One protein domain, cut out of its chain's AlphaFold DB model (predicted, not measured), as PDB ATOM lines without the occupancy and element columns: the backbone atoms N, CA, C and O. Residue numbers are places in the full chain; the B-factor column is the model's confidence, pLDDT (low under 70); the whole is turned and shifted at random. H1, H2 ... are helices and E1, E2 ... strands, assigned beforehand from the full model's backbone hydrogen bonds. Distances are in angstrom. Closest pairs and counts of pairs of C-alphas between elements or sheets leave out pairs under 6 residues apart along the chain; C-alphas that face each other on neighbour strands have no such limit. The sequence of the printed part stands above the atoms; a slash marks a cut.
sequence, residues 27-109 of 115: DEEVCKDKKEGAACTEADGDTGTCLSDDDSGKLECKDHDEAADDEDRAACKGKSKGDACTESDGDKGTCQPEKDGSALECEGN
ATOM      1  N   ASP A  27     -33.704 -31.037   6.388       57.84
ATOM      2  CA  ASP A  27     -33.361 -31.316   7.787       57.84
ATOM      3  C   ASP A  27     -33.626 -32.793   8.142       57.84
ATOM      4  O   ASP A  27     -32.781 -33.447   8.756       57.84
ATOM      5  N   GLU A  28     -34.688 -33.387   7.577       58.66
ATOM      6  CA  GLU A  28     -34.917 -34.844   7.601       58.66
ATOM      7  C   GLU A  28     -33.863 -35.605   6.766       58.66
ATOM      8  O   GLU A  28     -33.350 -36.642   7.185       58.66
ATOM      9  N   GLU A  29     -33.495 -35.108   5.579       67.69
ATOM     10  CA  GLU A  29     -32.520 -35.770   4.689       67.69
ATOM     11  C   GLU A  29     -31.087 -35.743   5.250       67.69
ATOM     12  O   GLU A  29     -30.312 -36.664   4.994       67.69
ATOM     13  N   VAL A  30     -30.719 -34.729   6.039       81.88
ATOM     14  CA  VAL A  30     -29.398 -34.632   6.682       81.88
ATOM     15  C   VAL A  30     -29.249 -35.684   7.780       81.88
ATOM     16  O   VAL A  30     -28.140 -36.187   7.991       81.88
ATOM     17  N   CYS A  31     -30.342 -36.045   8.450       88.00
ATOM     18  CA  CYS A  31     -30.368 -37.073   9.489       88.00
ATOM     19  C   CYS A  31     -30.847 -38.445   8.994       88.00
ATOM     20  O   CYS A  31     -30.734 -39.445   9.711       88.00
ATOM     21  N   LYS A  32     -31.278 -38.540   7.736       83.62
ATOM     22  CA  LYS A  32     -31.607 -39.797   7.068       83.62
ATOM     23  C   LYS A  32     -30.387 -40.715   7.016       83.62
ATOM     24  O   LYS A  32     -29.290 -40.316   6.636       83.62
ATOM     25  N   ASP A  33     -30.584 -41.955   7.458       82.69
ATOM     26  CA  ASP A  33     -29.542 -42.979   7.633       82.69
ATOM     27  C   ASP A  33     -28.449 -42.644   8.671       82.69
ATOM     28  O   ASP A  33     -27.476 -43.396   8.825       82.69
ATOM     29  N   LYS A  34     -28.606 -41.554   9.432       85.19
ATOM     30  CA  LYS A  34     -27.774 -41.269  10.602       85.19
ATOM     31  C   LYS A  34     -28.325 -41.963  11.845       85.19
ATOM     32  O   LYS A  34     -29.387 -42.578  11.844       85.19
ATOM     33  N   LYS A  35     -27.530 -41.922  12.911       86.44
ATOM     34  CA  LYS A  35     -27.930 -42.387  14.241       86.44
ATOM     35  C   LYS A  35     -28.308 -41.180  15.089       86.44
ATOM     36  O   LYS A  35     -27.751 -40.105  14.877       86.44
ATOM     37  N   GLU A  36     -29.188 -41.391  16.060       87.38
ATOM     38  CA  GLU A  36     -29.456 -40.407  17.109       87.38
ATOM     39  C   GLU A  36     -28.136 -39.970  17.768       87.38
ATOM     40  O   GLU A  36     -27.234 -40.794  17.974       87.38
ATOM     41  N   GLY A  37     -27.989 -38.670  18.018       82.44
ATOM     42  CA  GLY A  37     -26.758 -38.071  18.537       82.44
ATOM     43  C   GLY A  37     -25.691 -37.766  17.474       82.44
ATOM     44  O   GLY A  37     -24.596 -37.322  17.814       82.44
ATOM     45  N   ALA A  38     -25.946 -38.022  16.186       86.88
ATOM     46  CA  ALA A  38     -25.004 -37.663  15.127       86.88
ATOM     47  C   ALA A  38     -25.042 -36.159  14.831       86.88
ATOM     48  O   ALA A  38     -26.113 -35.590  14.679       86.88
ATOM     49  N   ALA A  39     -23.876 -35.540  14.641       87.19
ATOM     50  CA  ALA A  39     -23.812 -34.148  14.206       87.19
ATOM     51  C   ALA A  39     -24.469 -33.952  12.826       87.19
ATOM     52  O   ALA A  39     -24.288 -34.760  11.893       87.19
ATOM     53  N   CYS A  40     -25.187 -32.845  12.690       87.38
ATOM     54  CA  CYS A  40     -25.828 -32.394  11.466       87.38
ATOM     55  C   CYS A  40     -25.555 -30.905  11.226       87.38
ATOM     56  O   CYS A  40     -25.026 -30.194  12.081       87.38
ATOM     57  N   THR A  41     -25.823 -30.465  10.002       84.94
ATOM     58  CA  THR A  41     -25.722 -29.061   9.614       84.94
ATOM     59  C   THR A  41     -26.928 -28.757   8.753       84.94
ATOM     60  O   THR A  41     -27.130 -29.432   7.736       84.94
ATOM     61  N   GLU A  42     -27.718 -27.795   9.193       79.06
ATOM     62  CA  GLU A  42     -28.923 -27.345   8.519       79.06
ATOM     63  C   GLU A  42     -28.581 -26.567   7.250       79.06
ATOM     64  O   GLU A  42     -27.418 -26.323   6.897       79.06
ATOM     65  N   ALA A  43     -29.612 -26.248   6.477       70.38
ATOM     66  CA  ALA A  43     -29.429 -25.652   5.166       70.38
ATOM     67  C   ALA A  43     -28.964 -24.181   5.211       70.38
ATOM     68  O   ALA A  43     -28.374 -23.705   4.236       70.38
ATOM     69  N   ASP A  44     -29.208 -23.483   6.318       73.94
ATOM     70  CA  ASP A  44     -28.674 -22.153   6.644       73.94
ATOM     71  C   ASP A  44     -27.216 -22.182   7.136       73.94
ATOM     72  O   ASP A  44     -26.530 -21.157   7.094       73.94
ATOM     73  N   GLY A  45     -26.707 -23.369   7.471       76.94
ATOM     74  CA  GLY A  45     -25.349 -23.595   7.944       76.94
ATOM     75  C   GLY A  45     -25.236 -23.749   9.457       76.94
ATOM     76  O   GLY A  45     -24.108 -23.928   9.932       76.94
ATOM     77  N   ASP A  46     -26.347 -23.719  10.193       80.44
ATOM     78  CA  ASP A  46     -26.344 -23.939  11.630       80.44
ATOM     79  C   ASP A  46     -26.038 -25.401  11.961       80.44
ATOM     80  O   ASP A  46     -26.397 -26.341  11.244       80.44
ATOM     81  N   THR A  47     -25.238 -25.605  13.006       84.88
ATOM     82  CA  THR A  47     -24.795 -26.940  13.415       84.88
ATOM     83  C   THR A  47     -25.675 -27.462  14.526       84.88
ATOM     84  O   THR A  47     -25.808 -26.811  15.560       84.88
ATOM     85  N   GLY A  48     -26.165 -28.680  14.348       87.81
ATOM     86  CA  GLY A  48     -27.067 -29.327  15.284       87.81
ATOM     87  C   GLY A  48     -26.713 -30.785  15.539       87.81
ATOM     88  O   GLY A  48     -25.656 -31.297  15.134       87.81
ATOM     89  N   THR A  49     -27.643 -31.473  16.189       88.75
ATOM     90  CA  THR A  49     -27.583 -32.911  16.440       88.75
ATOM     91  C   THR A  49     -28.855 -33.586  15.936       88.75
ATOM     92  O   THR A  49     -29.957 -33.094  16.141       88.75
ATOM     93  N   CYS A  50     -28.704 -34.740  15.284       91.38
ATOM     94  CA  CYS A  50     -29.825 -35.571  14.874       91.38
ATOM     95  C   CYS A  50     -30.512 -36.157  16.106       91.38
ATOM     96  O   CYS A  50     -29.955 -37.059  16.745       91.38
ATOM     97  N   LEU A  51     -31.710 -35.676  16.408       87.56
ATOM     98  CA  LEU A  51     -32.535 -36.134  17.519       87.56
ATOM     99  C   LEU A  51     -33.832 -36.740  16.994       87.56
ATOM    100  O   LEU A  51     -34.302 -36.396  15.911       87.56
ATOM    101  N   SER A  52     -34.374 -37.696  17.745       86.94
ATOM    102  CA  SER A  52     -35.660 -38.300  17.415       86.94
ATOM    103  C   SER A  52     -36.768 -37.264  17.574       86.94
ATOM    104  O   SER A  52     -36.905 -36.649  18.628       86.94
ATOM    105  N   ASP A  53     -37.552 -37.095  16.520       82.00
ATOM    106  CA  ASP A  53     -38.788 -36.340  16.547       82.00
ATOM    107  C   ASP A  53     -39.935 -37.269  16.979       82.00
ATOM    108  O   ASP A  53     -40.214 -38.292  16.340       82.00
ATOM    109  N   ASP A  54     -40.568 -36.942  18.106       74.75
ATOM    110  CA  ASP A  54     -41.615 -37.766  18.722       74.75
ATOM    111  C   ASP A  54     -42.912 -37.790  17.887       74.75
ATOM    112  O   ASP A  54     -43.699 -38.736  17.997       74.75
ATOM    113  N   ASP A  55     -43.130 -36.786  17.031       77.81
ATOM    114  CA  ASP A  55     -44.328 -36.659  16.198       77.81
ATOM    115  C   ASP A  55     -44.242 -37.499  14.913       77.81
ATOM    116  O   ASP A  55     -45.215 -38.143  14.499       77.81
ATOM    117  N   SER A  56     -43.072 -37.536  14.278       78.50
ATOM    118  CA  SER A  56     -42.831 -38.210  13.000       78.50
ATOM    119  C   SER A  56     -42.125 -39.565  13.138       78.50
ATOM    120  O   SER A  56     -42.179 -40.388  12.214       78.50
ATOM    121  N   GLY A  57     -41.477 -39.825  14.279       82.00
ATOM    122  CA  GLY A  57     -40.665 -41.020  14.530       82.00
ATOM    123  C   GLY A  57     -39.396 -41.094  13.676       82.00
ATOM    124  O   GLY A  57     -38.844 -42.183  13.482       82.00
ATOM    125  N   LYS A  58     -38.965 -39.964  13.107       87.31
ATOM    126  CA  LYS A  58     -37.754 -39.815  12.289       87.31
ATOM    127  C   LYS A  58     -36.704 -39.028  13.065       87.31
ATOM    128  O   LYS A  58     -37.005 -38.421  14.082       87.31
ATOM    129  N   LEU A  59     -35.459 -39.078  12.595       87.75
ATOM    130  CA  LEU A  59     -34.429 -38.184  13.110       87.75
ATOM    131  C   LEU A  59     -34.497 -36.868  12.345       87.75
ATOM    132  O   LEU A  59     -34.435 -36.885  11.114       87.75
ATOM    133  N   GLU A  60     -34.552 -35.766  13.076       88.06
ATOM    134  CA  GLU A  60     -34.468 -34.413  12.539       88.06
ATOM    135  C   GLU A  60     -33.214 -33.733  13.081       88.06
ATOM    136  O   GLU A  60     -32.730 -34.061  14.172       88.06
ATOM    137  N   CYS A  61     -32.627 -32.845  12.279       88.25
ATOM    138  CA  CYS A  61     -31.558 -31.996  12.776       88.25
ATOM    139  C   CYS A  61     -32.195 -30.967  13.700       88.25
ATOM    140  O   CYS A  61     -33.053 -30.223  13.246       88.25
ATOM    141  N   LYS A  62     -31.821 -30.991  14.979       85.94
ATOM    142  CA  LYS A  62     -32.174 -29.940  15.929       85.94
ATOM    143  C   LYS A  62     -30.938 -29.118  16.204       85.94
ATOM    144  O   LYS A  62     -29.866 -29.693  16.460       85.94
ATOM    145  N   ASP A  63     -31.082 -27.803  16.154       82.38
ATOM    146  CA  ASP A  63     -30.022 -26.915  16.589       82.38
ATOM    147  C   ASP A  63     -29.711 -27.130  18.085       82.38
ATOM    148  O   ASP A  63     -30.386 -27.865  18.817       82.38
ATOM    149  N   HIS A  64     -28.595 -26.561  18.532       75.06
ATOM    150  CA  HIS A  64     -28.138 -26.759  19.904       75.06
ATOM    151  C   HIS A  64     -29.097 -26.154  20.942       75.06
ATOM    152  O   HIS A  64     -29.176 -26.665  22.060       75.06
ATOM    153  N   ASP A  65     -29.798 -25.078  20.595       75.25
ATOM    154  CA  ASP A  65     -30.672 -24.359  21.515       75.25
ATOM    155  C   ASP A  65     -32.007 -25.110  21.666       75.25
ATOM    156  O   ASP A  65     -32.445 -25.371  22.785       75.25
ATOM    157  N   GLU A  66     -32.587 -25.590  20.567       74.69
ATOM    158  CA  GLU A  66     -33.788 -26.429  20.566       74.69
ATOM    159  C   GLU A  66     -33.561 -27.767  21.283       74.69
ATOM    160  O   GLU A  66     -34.403 -28.221  22.061       74.69
ATOM    161  N   ALA A  67     -32.404 -28.398  21.062       74.50
ATOM    162  CA  ALA A  67     -32.033 -29.622  21.767       74.50
ATOM    163  C   ALA A  67     -31.927 -29.400  23.287       74.50
ATOM    164  O   ALA A  67     -32.379 -30.240  24.069       74.50
ATOM    165  N   ALA A  68     -31.345 -28.272  23.703       78.81
ATOM    166  CA  ALA A  68     -31.223 -27.902  25.109       78.81
ATOM    167  C   ALA A  68     -32.600 -27.694  25.760       78.81
ATOM    168  O   ALA A  68     -32.847 -28.222  26.848       78.81
ATOM    169  N   ASP A  69     -33.510 -26.999  25.079       82.38
ATOM    170  CA  ASP A  69     -34.866 -26.742  25.569       82.38
ATOM    171  C   ASP A  69     -35.668 -28.046  25.752       82.38
ATOM    172  O   ASP A  69     -36.357 -28.237  26.762       82.38
ATOM    173  N   ASP A  70     -35.538 -29.000  24.825       83.25
ATOM    174  CA  ASP A  70     -36.176 -30.314  24.946       83.25
ATOM    175  C   ASP A  70     -35.635 -31.130  26.128       83.25
ATOM    176  O   ASP A  70     -36.407 -31.761  26.864       83.25
ATOM    177  N   GLU A  71     -34.318 -31.113  26.346       84.88
ATOM    178  CA  GLU A  71     -33.689 -31.753  27.504       84.88
ATOM    179  C   GLU A  71     -34.156 -31.120  28.824       84.88
ATOM    180  O   GLU A  71     -34.463 -31.835  29.788       84.88
ATOM    181  N   ASP A  72     -34.307 -29.797  28.861       88.88
ATOM    182  CA  ASP A  72     -34.771 -29.060  30.037       88.88
ATOM    183  C   ASP A  72     -36.240 -29.330  30.358       88.88
ATOM    184  O   ASP A  72     -36.606 -29.528  31.527       88.88
ATOM    185  N   ARG A  73     -37.088 -29.439  29.333       90.38
ATOM    186  CA  ARG A  73     -38.465 -29.925  29.476       90.38
ATOM    187  C   ARG A  73     -38.486 -31.368  29.976       90.38
ATOM    188  O   ARG A  73     -39.239 -31.711  30.898       90.38
ATOM    189  N   ALA A  74     -37.635 -32.235  29.426       90.25
ATOM    190  CA  ALA A  74     -37.537 -33.632  29.840       90.25
ATOM    191  C   ALA A  74     -37.098 -33.772  31.310       90.25
ATOM    192  O   ALA A  74     -37.646 -34.613  32.034       90.25
ATOM    193  N   ALA A  75     -36.199 -32.911  31.796       91.94
ATOM    194  CA  ALA A  75     -35.750 -32.871  33.192       91.94
ATOM    195  C   ALA A  75     -36.881 -32.570  34.198       91.94
ATOM    196  O   ALA A  75     -36.764 -32.894  35.395       91.94
ATOM    197  N   CYS A  76     -37.982 -31.985  33.717       94.75
ATOM    198  CA  CYS A  76     -39.180 -31.638  34.477       94.75
ATOM    199  C   CYS A  76     -40.399 -32.526  34.185       94.75
ATOM    200  O   CYS A  76     -41.445 -32.383  34.829       94.75
ATOM    201  N   LYS A  77     -40.274 -33.522  33.300       92.25
ATOM    202  CA  LYS A  77     -41.355 -34.463  32.991       92.25
ATOM    203  C   LYS A  77     -41.768 -35.267  34.229       92.25
ATOM    204  O   LYS A  77     -40.975 -35.988  34.831       92.25
ATOM    205  N   GLY A  78     -43.045 -35.163  34.600       90.94
ATOM    206  CA  GLY A  78     -43.609 -35.834  35.779       90.94
ATOM    207  C   GLY A  78     -43.259 -35.181  37.122       90.94
ATOM    208  O   GLY A  78     -43.630 -35.721  38.165       90.94
ATOM    209  N   LYS A  79     -42.576 -34.032  37.110       94.62
ATOM    210  CA  LYS A  79     -42.326 -33.203  38.291       94.62
ATOM    211  C   LYS A  79     -43.390 -32.119  38.441       94.62
ATOM    212  O   LYS A  79     -44.163 -31.839  37.527       94.62
ATOM    213  N   SER A  80     -43.441 -31.525  39.624       94.75
ATOM    214  CA  SER A  80     -44.284 -30.374  39.930       94.75
ATOM    215  C   SER A  80     -43.515 -29.066  39.771       94.75
ATOM    216  O   SER A  80     -42.289 -29.017  39.866       94.75
ATOM    217  N   LYS A  81     -44.254 -27.969  39.582       94.00
ATOM    218  CA  LYS A  81     -43.677 -26.622  39.604       94.00
ATOM    219  C   LYS A  81     -42.898 -26.394  40.906       94.00
ATOM    220  O   LYS A  81     -43.440 -26.599  41.992       94.00
ATOM    221  N   GLY A  82     -41.672 -25.894  40.781       92.38
ATOM    222  CA  GLY A  82     -40.759 -25.616  41.888       92.38
ATOM    223  C   GLY A  82     -39.898 -26.804  42.321       92.38
ATOM    224  O   GLY A  82     -39.022 -26.617  43.166       92.38
ATOM    225  N   ASP A  83     -40.099 -27.996  41.752       96.06
ATOM    226  CA  ASP A  83     -39.207 -29.129  41.995       96.06
ATOM    227  C   ASP A  83     -37.811 -28.847  41.434       96.06
ATOM    228  O   ASP A  83     -37.649 -28.175  40.415       96.06
ATOM    229  N   ALA A  84     -36.788 -29.383  42.095       95.06
ATOM    230  CA  ALA A  84     -35.416 -29.239  41.638       95.06
ATOM    231  C   ALA A  84     -35.175 -30.009  40.327       95.06
ATOM    232  O   ALA A  84     -35.634 -31.145  40.135       95.06
ATOM    233  N   CYS A  85     -34.384 -29.409  39.449       94.69
ATOM    234  CA  CYS A  85     -33.939 -29.998  38.195       94.69
ATOM    235  C   CYS A  85     -32.493 -29.574  37.896       94.69
ATOM    236  O   CYS A  85     -31.872 -28.820  38.655       94.69
ATOM    237  N   THR A  86     -31.940 -30.133  36.830       93.12
ATOM    238  CA  THR A  86     -30.625 -29.776  36.307       93.12
ATOM    239  C   THR A  86     -30.816 -29.477  34.837       93.12
ATOM    240  O   THR A  86     -31.480 -30.264  34.166       93.12
ATOM    241  N   GLU A  87     -30.304 -28.332  34.417       90.19
ATOM    242  CA  GLU A  87     -30.356 -27.870  33.042       90.19
ATOM    243  C   GLU A  87     -29.469 -28.752  32.147       90.19
ATOM    244  O   GLU A  87     -28.575 -29.454  32.638       90.19
ATOM    245  N   SER A  88     -29.704 -28.718  30.839       84.94
ATOM    246  CA  SER A  88     -28.913 -29.401  29.805       84.94
ATOM    247  C   SER A  88     -27.420 -29.038  29.856       84.94
ATOM    248  O   SER A  88     -26.555 -29.889  29.638       84.94
ATOM    249  N   ASP A  89     -27.085 -27.812  30.269       83.44
ATOM    250  CA  ASP A  89     -25.707 -27.349  30.500       83.44
ATOM    251  C   ASP A  89     -25.088 -27.822  31.839       83.44
ATOM    252  O   ASP A  89     -23.890 -27.640  32.088       83.44
ATOM    253  N   GLY A  90     -25.877 -28.490  32.685       87.19
ATOM    254  CA  GLY A  90     -25.481 -29.010  33.990       87.19
ATOM    255  C   GLY A  90     -25.753 -28.074  35.170       87.19
ATOM    256  O   GLY A  90     -25.458 -28.456  36.317       87.19
ATOM    257  N   ASP A  91     -26.317 -26.887  34.945       89.75
ATOM    258  CA  ASP A  91     -26.640 -25.945  36.012       89.75
ATOM    259  C   ASP A  91     -27.872 -26.366  36.822       89.75
ATOM    260  O   ASP A  91     -28.736 -27.135  36.403       89.75
ATOM    261  N   LYS A  92     -27.922 -25.938  38.089       91.75
ATOM    262  CA  LYS A  92     -29.031 -26.297  38.987       91.75
ATOM    263  C   LYS A  92     -30.188 -25.317  38.834       91.75
ATOM    264  O   LYS A  92     -30.063 -24.145  39.206       91.75
ATOM    265  N   GLY A  93     -31.345 -25.854  38.470       93.56
ATOM    266  CA  GLY A  93     -32.569 -25.092  38.266       93.56
ATOM    267  C   GLY A  93     -33.752 -25.559  39.108       93.56
ATOM    268  O   GLY A  93     -33.653 -26.406  40.008       93.56
ATOM    269  N   THR A  94     -34.903 -24.976  38.791       94.94
ATOM    270  CA  THR A  94     -36.216 -25.413  39.275       94.94
ATOM    271  C   THR A  94     -37.188 -25.524  38.113       94.94
ATOM    272  O   THR A  94     -37.117 -24.730  37.183       94.94
ATOM    273  N   CYS A  95     -38.119 -26.473  38.188       96.06
ATOM    274  CA  CYS A  95     -39.147 -26.631  37.169       96.06
ATOM    275  C   CYS A  95     -40.107 -25.439  37.193       96.06
ATOM    276  O   CYS A  95     -40.863 -25.261  38.158       96.06
ATOM    277  N   GLN A  96     -40.087 -24.633  36.140       94.31
ATOM    278  CA  GLN A  96     -40.954 -23.475  35.952       94.31
ATOM    279  C   GLN A  96     -41.869 -23.693  34.746       94.31
ATOM    280  O   GLN A  96     -41.533 -24.464  33.857       94.31
ATOM    281  N   PRO A  97     -43.067 -23.088  34.733       91.38
ATOM    282  CA  PRO A  97     -43.915 -23.129  33.554       91.38
ATOM    283  C   PRO A  97     -43.269 -22.357  32.408       91.38
ATOM    284  O   PRO A  97     -42.831 -21.224  32.616       91.38
ATOM    285  N   GLU A  98     -43.310 -22.947  31.217       87.06
ATOM    286  CA  GLU A  98     -42.944 -22.276  29.971       87.06
ATOM    287  C   GLU A  98     -43.795 -21.012  29.754       87.06
ATOM    288  O   GLU A  98     -44.857 -20.826  30.369       87.06
ATOM    289  N   LYS A  99     -43.358 -20.126  28.847       83.12
ATOM    290  CA  LYS A  99     -44.042 -18.848  28.557       83.12
ATOM    291  C   LYS A  99     -45.517 -19.029  28.164       83.12
ATOM    292  O   LYS A  99     -46.336 -18.159  28.463       83.12
ATOM    293  N   ASP A 100     -45.853 -20.128  27.495       82.19
ATOM    294  CA  ASP A 100     -47.212 -20.476  27.066       82.19
ATOM    295  C   ASP A 100     -47.998 -21.293  28.116       82.19
ATOM    296  O   ASP A 100     -49.215 -21.457  27.998       82.19
ATOM    297  N   GLY A 101     -47.323 -21.761  29.172       83.12
ATOM    298  CA  GLY A 101     -47.873 -22.577  30.250       83.12
ATOM    299  C   GLY A 101     -48.241 -24.009  29.852       83.12
ATOM    300  O   GLY A 101     -48.985 -24.651  30.599       83.12
ATOM    301  N   SER A 102     -47.778 -24.505  28.702       86.19
ATOM    302  CA  SER A 102     -48.124 -25.839  28.194       86.19
ATOM    303  C   SER A 102     -47.346 -26.963  28.889       86.19
ATOM    304  O   SER A 102     -47.894 -28.044  29.123       86.19
ATOM    305  N   ALA A 103     -46.107 -26.685  29.293       89.69
ATOM    306  CA  ALA A 103     -45.218 -27.619  29.970       89.69
ATOM    307  C   ALA A 103     -44.403 -26.937  31.085       89.69
ATOM    308  O   ALA A 103     -44.521 -25.734  31.338       89.69
ATOM    309  N   LEU A 104     -43.634 -27.752  31.813       93.00
ATOM    310  CA  LEU A 104     -42.611 -27.274  32.737       93.00
ATOM    311  C   LEU A 104     -41.241 -27.480  32.093       93.00
ATOM    312  O   LEU A 104     -40.950 -28.592  31.655       93.00
ATOM    313  N   GLU A 105     -40.402 -26.456  32.144       93.00
ATOM    314  CA  GLU A 105     -38.998 -26.483  31.740       93.00
ATOM    315  C   GLU A 105     -38.093 -26.271  32.957       93.00
ATOM    316  O   GLU A 105     -38.507 -25.705  33.981       93.00
ATOM    317  N   CYS A 106     -36.861 -26.766  32.878       94.25
ATOM    318  CA  CYS A 106     -35.871 -26.496  33.904       94.25
ATOM    319  C   CYS A 106     -35.279 -25.102  33.706       94.25
ATOM    320  O   CYS A 106     -34.577 -24.872  32.731       94.25
ATOM    321  N   GLU A 107     -35.521 -24.183  34.647       91.19
ATOM    322  CA  GLU A 107     -34.937 -22.840  34.588       91.19
ATOM    323  C   GLU A 107     -33.939 -22.624  35.727       91.19
ATOM    324  O   GLU A 107     -34.241 -22.835  36.916       91.19
ATOM    325  N   GLY A 108     -32.740 -22.177  35.359       86.69
ATOM    326  CA  GLY A 108     -31.678 -21.831  36.284       86.69
ATOM    327  C   GLY A 108     -32.037 -20.694  37.224       86.69
ATOM    328  O   GLY A 108     -32.627 -19.677  36.855       86.69
ATOM    329  N   ASN A 109     -31.562 -20.792  38.468       68.88
ATOM    330  CA  ASN A 109     -31.682 -19.696  39.440       68.88
ATOM    331  C   ASN A 109     -30.872 -18.438  39.036       68.88
ATOM    332  O   ASN A 109     -30.954 -17.409  39.709       68.88
TER     333      ASN A 109
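AT A GLANCE: This is residues 27 to 109 of the 115 residues of an uncharacterized protein of Polyangiaceae bacterium (UniProt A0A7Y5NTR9). Two small three-stranded sheets sit at opposite ends of an elongated shape, and helix H2 bridges the space between them. The short helix H1 packs on the first sheet, on the face opposite to H2. The printed part has 83 residues with two named helices and six named strands, in the order H1 E1 E2 E3 H2 E4 E5 E6. Both sheets, E1 - E2 - E3 and E4 - E5 - E6, are antiparallel, and the class is mixed, helices and strands. The whole is only just compact, close to loose, with a radius of gyration of the C-alphas of 14.1 A and spans of 39 by 23 by 21 A.

IN THESE COORDINATES: Find C-alpha 47 at (-24.795, -26.940, 13.415), where E2, residues 47 to 52, begins its 16.2 A; beside it are E1, residues 39 to 41, and E3, residues 59 to 63. H1 is residues 27 to 31. H2, residues 64 to 75, runs 16.5 A to C-alpha 75 at (-35.750, -32.871, 33.192). Then come E4, residues 84 to 86, E5, residues 92 to 97, 16.2 A, and E6, residues 104 to 108.

HOW THE PARTS SIT: E1 E2 E3 and E4 E5 E6 are meanders, each strand the antiparallel neighbour of the one before. Look for N 40 and O 48 at 2.9 A, N 49 and O 62 at 2.9 A, N 93 and O 85 at 3.0 A, and N 94 and O 107 at 2.9 A. H1 lies over E3 at a height over the sheet of 5.9 A. H2's closest C-alphas to E6 are Arg 73 and Glu 105, 4.2 A. Each O i to N i+4 pair of H2 is within hydrogen-bond range; H1 has 0 of 1, and 1 of 2 O i to N i+3 pairs.

THE WHOLE: The C-alphas of Asp 33 and Gly 82, the two farthest apart, are 40.0 A apart. The printed part has no cut, and no link is long. Residues 27 to 29 and 109 have pLDDT under 70.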